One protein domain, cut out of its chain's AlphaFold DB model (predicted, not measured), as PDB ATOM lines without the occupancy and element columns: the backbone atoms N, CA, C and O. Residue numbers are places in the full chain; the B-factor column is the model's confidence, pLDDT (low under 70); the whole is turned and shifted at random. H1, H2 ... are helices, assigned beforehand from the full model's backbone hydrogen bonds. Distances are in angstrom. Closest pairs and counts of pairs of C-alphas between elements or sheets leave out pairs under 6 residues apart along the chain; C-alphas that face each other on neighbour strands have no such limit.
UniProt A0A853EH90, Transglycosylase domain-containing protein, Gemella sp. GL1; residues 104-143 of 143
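This is residues 104 to 143 of the 143 residues of the protein "Transglycosylase domain-containing protein" of Gemella sp. GL1 (UniProt A0A853EH90). Two short helices, H1 and H2, follow one another along a rod, and the looped link of residues 121 to 131 lies between them and bulges to one side. Residues 106 to 112 stick out towards one end of the rod and residues 135 to 143 towards the other. The printed part has 40 residues, with two named helices in the order H1, H2 and no named strand; the class is all helix. It is only just extended, close to loose, with a radius of gyration of the C-alphas of 13.5 A, and spans 44 by 18 by 13 A.

H1, residues 110 to 120, begins at C-alpha 110 (3.848, -18.839, 34.425) and is 15.6 A long from first to last C-alpha. H2, residues 132 to 142, is 15.2 A long and ends at C-alpha 142 (5.342, -48.028, 13.205).

H1 and H2 are apart, with no C-alpha of the one within 8 A of the other. In H1 and H2 every O i to N i+4 pair is within hydrogen-bond range.

The two C-alphas farthest apart, those of Met 107 and Ile 143, are 44.0 A apart. The link from H1 to H2 is long, 11 residues. The printed part has no cut, and no printed residue is under 70 in pLDDT.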
ATOM      1  N   THR A 104      -4.151 -12.389  26.713       88.50
ATOM      2  CA  THR A 104      -2.745 -12.211  26.348       88.50
ATOM      3  C   THR A 104      -1.871 -13.124  27.203       88.50
ATOM      4  O   THR A 104      -2.186 -13.396  28.362       88.50
ATOM      5  N   ALA A 105      -0.724 -13.549  26.668       87.25
ATOM      6  CA  ALA A 105       0.197 -14.443  27.374       87.25
ATOM      7  C   ALA A 105       0.641 -13.912  28.754       87.25
ATOM      8  O   ALA A 105       0.914 -14.694  29.656       87.25
ATOM      9  N   LYS A 106       0.663 -12.585  28.945       92.75
ATOM     10  CA  LYS A 106       1.011 -11.940  30.222       92.75
ATOM     11  C   LYS A 106      -0.030 -12.162  31.324       92.75
ATOM     12  O   LYS A 106       0.315 -12.068  32.495       92.75
ATOM     13  N   MET A 107      -1.285 -12.429  30.958       93.81
ATOM     14  CA  MET A 107      -2.367 -12.728  31.904       93.81
ATOM     15  C   MET A 107      -2.382 -14.206  32.322       93.81
ATOM     16  O   MET A 107      -3.127 -14.588  33.221       93.81
ATOM     17  N   ILE A 108      -1.562 -15.045  31.681       94.19
ATOM     18  CA  ILE A 108      -1.473 -16.477  31.958       94.19
ATOM     19  C   ILE A 108      -0.431 -16.707  33.054       94.19
ATOM     20  O   ILE A 108       0.688 -16.195  32.995       94.19
ATOM     21  N   SER A 109      -0.782 -17.519  34.054       95.88
ATOM     22  CA  SER A 109       0.157 -17.916  35.104       95.88
ATOM     23  C   SER A 109       1.401 -18.587  34.499       95.88
ATOM     24  O   SER A 109       1.259 -19.550  33.736       95.88
ATOM     25  N   PRO A 110       2.626 -18.185  34.889       95.25
ATOM     26  CA  PRO A 110       3.848 -18.839  34.425       95.25
ATOM     27  C   PRO A 110       3.887 -20.341  34.737       95.25
ATOM     28  O   PRO A 110       4.509 -21.109  34.005       95.25
ATOM     29  N   ASN A 111       3.215 -20.776  35.809       96.56
ATOM     30  CA  ASN A 111       3.130 -22.190  36.169       96.56
ATOM     31  C   ASN A 111       2.250 -22.977  35.192       96.56
ATOM     32  O   ASN A 111       2.575 -24.121  34.894       96.56
ATOM     33  N   LEU A 112       1.192 -22.362  34.652       95.50
ATOM     34  CA  LEU A 112       0.344 -22.996  33.643       95.50
ATOM     35  C   LEU A 112       1.109 -23.194  32.329       95.50
ATOM     36  O   LEU A 112       1.051 -24.273  31.752       95.50
ATOM     37  N   ILE A 113       1.893 -22.197  31.901       94.56
ATOM     38  CA  ILE A 113       2.747 -22.316  30.706       94.56
ATOM     39  C   ILE A 113       3.769 -23.447  30.892       94.56
ATOM     40  O   ILE A 113       3.926 -24.293  30.016       94.56
ATOM     41  N   LYS A 114       4.440 -23.503  32.051       95.44
ATOM     42  CA  LYS A 114       5.393 -24.581  32.365       95.44
ATOM     43  C   LYS A 114       4.731 -25.958  32.390       95.44
ATOM     44  O   LYS A 114       5.325 -26.903  31.885       95.44
ATOM     45  N   ALA A 115       3.536 -26.066  32.971       96.56
ATOM     46  CA  ALA A 115       2.783 -27.314  33.009       96.56
ATOM     47  C   ALA A 115       2.422 -27.785  31.595       96.56
ATOM     48  O   ALA A 115       2.722 -28.923  31.263       96.56
ATOM     49  N   LEU A 116       1.889 -26.894  30.750       95.88
ATOM     50  CA  LEU A 116       1.540 -27.197  29.359       95.88
ATOM     51  C   LEU A 116       2.750 -27.698  28.559       95.88
ATOM     52  O   LEU A 116       2.668 -28.709  27.872       95.88
ATOM     53  N   ILE A 117       3.891 -27.013  28.681       95.69
ATOM     54  CA  ILE A 117       5.136 -27.429  28.020       95.69
ATOM     55  C   ILE A 117       5.584 -28.791  28.552       95.69
ATOM     56  O   ILE A 117       5.980 -29.652  27.783       95.69
ATOM     57  N   ALA A 118       5.515 -29.030  29.862       95.94
ATOM     58  CA  ALA A 118       5.922 -30.312  30.425       95.94
ATOM     59  C   ALA A 118       5.035 -31.486  29.966       95.94
ATOM     60  O   ALA A 118       5.546 -32.600  29.859       95.94
ATOM     61  N   THR A 119       3.741 -31.252  29.718       96.25
ATOM     62  CA  THR A 119       2.782 -32.298  29.334       96.25
ATOM     63  C   THR A 119       2.719 -32.551  27.832       96.25
ATOM     64  O   THR A 119       2.712 -33.708  27.429       96.25
ATOM     65  N   GLU A 120       2.672 -31.499  27.013       95.00
ATOM     66  CA  GLU A 120       2.479 -31.618  25.560       95.00
ATOM     67  C   GLU A 120       3.809 -31.785  24.824       95.00
ATOM     68  O   GLU A 120       3.979 -32.684  24.002       95.00
ATOM     69  N   ASP A 121       4.780 -30.925  25.133       95.19
ATOM     70  CA  ASP A 121       6.046 -30.875  24.416       95.19
ATOM     71  C   ASP A 121       7.169 -30.308  25.289       95.19
ATOM     72  O   ASP A 121       7.485 -29.114  25.299       95.19
ATOM     73  N   VAL A 122       7.841 -31.209  26.007       94.75
ATOM     74  CA  VAL A 122       8.932 -30.861  26.930       94.75
ATOM     75  C   VAL A 122      10.142 -30.224  26.225       94.75
ATOM     76  O   VAL A 122      11.042 -29.684  26.879       94.75
ATOM     77  N   ARG A 123      10.207 -30.294  24.890       94.25
ATOM     78  CA  ARG A 123      11.284 -29.738  24.062       94.25
ATOM     79  C   ARG A 123      10.808 -28.604  23.161       94.25
ATOM     80  O   ARG A 123      11.604 -28.180  22.329       94.25
ATOM     81  N   PHE A 124       9.637 -28.030  23.423       94.50
ATOM     82  CA  PHE A 124       9.040 -26.963  22.621       94.50
ATOM     83  C   PHE A 124      10.028 -25.855  22.216       94.50
ATOM     84  O   PHE A 124      10.151 -25.507  21.045       94.50
ATOM     85  N   TYR A 125      10.821 -25.345  23.167       94.88
ATOM     86  CA  TYR A 125      11.816 -24.289  22.910       94.88
ATOM     87  C   TYR A 125      13.165 -24.775  22.355       94.88
ATOM     88  O   TYR A 125      14.045 -23.965  22.077       94.88
ATOM     89  N   LYS A 126      13.378 -26.088  22.242       94.62
ATOM     90  CA  LYS A 126      14.634 -26.702  21.781       94.62
ATOM     91  C   LYS A 126      14.595 -27.104  20.307       94.62
ATOM     92  O   LYS A 126      15.603 -27.593  19.803       94.62
ATOM     93  N   HIS A 127      13.470 -26.909  19.624       94.25
ATOM     94  CA  HIS A 127      13.322 -27.230  18.208       94.25
ATOM     95  C   HIS A 127      12.554 -26.155  17.441       94.25
ATOM     96  O   HIS A 127      11.734 -25.427  17.995       94.25
ATOM     97  N   SER A 128      12.759 -26.111  16.127       91.00
ATOM     98  CA  SER A 128      12.113 -25.152  15.219       91.00
ATOM     99  C   SER A 128      10.726 -25.599  14.728       91.00
ATOM    100  O   SER A 128      10.299 -25.198  13.652       91.00
ATOM    101  N   GLY A 129      10.043 -26.459  15.490       86.31
ATOM    102  CA  GLY A 129       8.719 -27.013  15.173       86.31
ATOM    103  C   GLY A 129       8.737 -28.479  14.727       86.31
ATOM    104  O   GLY A 129       7.695 -29.123  14.728       86.31
ATOM    105  N   ILE A 130       9.912 -29.027  14.397       92.06
ATOM    106  CA  ILE A 130      10.091 -30.449  14.072       92.06
ATOM    107  C   ILE A 130      10.996 -31.091  15.126       92.06
ATOM    108  O   ILE A 130      12.202 -30.835  15.162       92.06
ATOM    109  N   ASP A 131      10.424 -31.952  15.970       93.69
ATOM    110  CA  ASP A 131      11.186 -32.770  16.914       93.69
ATOM    111  C   ASP A 131      11.630 -34.084  16.255       93.69
ATOM    112  O   ASP A 131      10.913 -35.088  16.262       93.69
ATOM    113  N   TYR A 132      12.855 -34.100  15.722       93.62
ATOM    114  CA  TYR A 132      13.439 -35.290  15.092       93.62
ATOM    115  C   TYR A 132      13.478 -36.512  16.011       93.62
ATOM    116  O   TYR A 132      13.343 -37.639  15.539       93.62
ATOM    117  N   LYS A 133      13.649 -36.316  17.325       92.75
ATOM    118  CA  LYS A 133      13.690 -37.425  18.283       92.75
ATOM    119  C   LYS A 133      12.302 -38.031  18.460       92.75
ATOM    120  O   LYS A 133      12.175 -39.257  18.487       92.75
ATOM    121  N   ALA A 134      11.275 -37.190  18.572       91.75
ATOM    122  CA  ALA A 134       9.893 -37.655  18.620       91.75
ATOM    123  C   ALA A 134       9.521 -38.372  17.311       91.75
ATOM    124  O   ALA A 134       9.033 -39.499  17.359       91.75
ATOM    125  N   MET A 135       9.861 -37.793  16.153       94.12
ATOM    126  CA  MET A 135       9.616 -38.415  14.845       94.12
ATOM    127  C   MET A 135      10.310 -39.772  14.691       94.12
ATOM    128  O   MET A 135       9.686 -40.727  14.236       94.12
ATOM    129  N   ALA A 136      11.576 -39.887  15.100       95.25
ATOM    130  CA  ALA A 136      12.298 -41.156  15.060       95.25
ATOM    131  C   ALA A 136      11.645 -42.210  15.967       95.25
ATOM    132  O   ALA A 136      11.524 -43.367  15.576       95.25
ATOM    133  N   SER A 137      11.177 -41.803  17.150       92.06
ATOM    134  CA  SER A 137      10.488 -42.704  18.084       92.06
ATOM    135  C   SER A 137       9.173 -43.226  17.494       92.06
ATOM    136  O   SER A 137       8.877 -44.410  17.612       92.06
ATOM    137  N   VAL A 138       8.420 -42.362  16.804       94.81
ATOM    138  CA  VAL A 138       7.198 -42.749  16.081       94.81
ATOM    139  C   VAL A 138       7.518 -43.692  14.924       94.81
ATOM    140  O   VAL A 138       6.862 -44.717  14.787       94.81
ATOM    141  N   ALA A 139       8.544 -43.397  14.121       94.88
ATOM    142  CA  ALA A 139       8.940 -44.253  13.004       94.88
ATOM    143  C   ALA A 139       9.324 -45.665  13.471       94.88
ATOM    144  O   ALA A 139       8.889 -46.639  12.869       94.88
ATOM    145  N   VAL A 140      10.076 -45.777  14.573       96.00
ATOM    146  CA  VAL A 140      10.408 -47.074  15.188       96.00
ATOM    147  C   VAL A 140       9.162 -47.781  15.720       96.00
ATOM    148  O   VAL A 140       9.099 -48.994  15.640       96.00
ATOM    149  N   GLY A 141       8.171 -47.056  16.247       93.50
ATOM    150  CA  GLY A 141       6.918 -47.656  16.718       93.50
ATOM    151  C   GLY A 141       5.974 -48.133  15.606       93.50
ATOM    152  O   GLY A 141       5.080 -48.928  15.879       93.50
ATOM    153  N   ILE A 142       6.140 -47.633  14.378       93.50
ATOM    154  CA  ILE A 142       5.342 -48.028  13.205       93.50
ATOM    155  C   ILE A 142       5.944 -49.252  12.492       93.50
ATOM    156  O   ILE A 142       5.199 -49.994  11.851       93.50
ATOM    157  N   ILE A 143       7.267 -49.435  12.573       83.06
ATOM    158  CA  ILE A 143       8.009 -50.560  11.972       83.06
ATOM    159  C   ILE A 143       7.913 -51.794  12.869       83.06
ATOM    160  O   ILE A 143       7.657 -52.884  12.311       83.06
TER     161      ILE A 143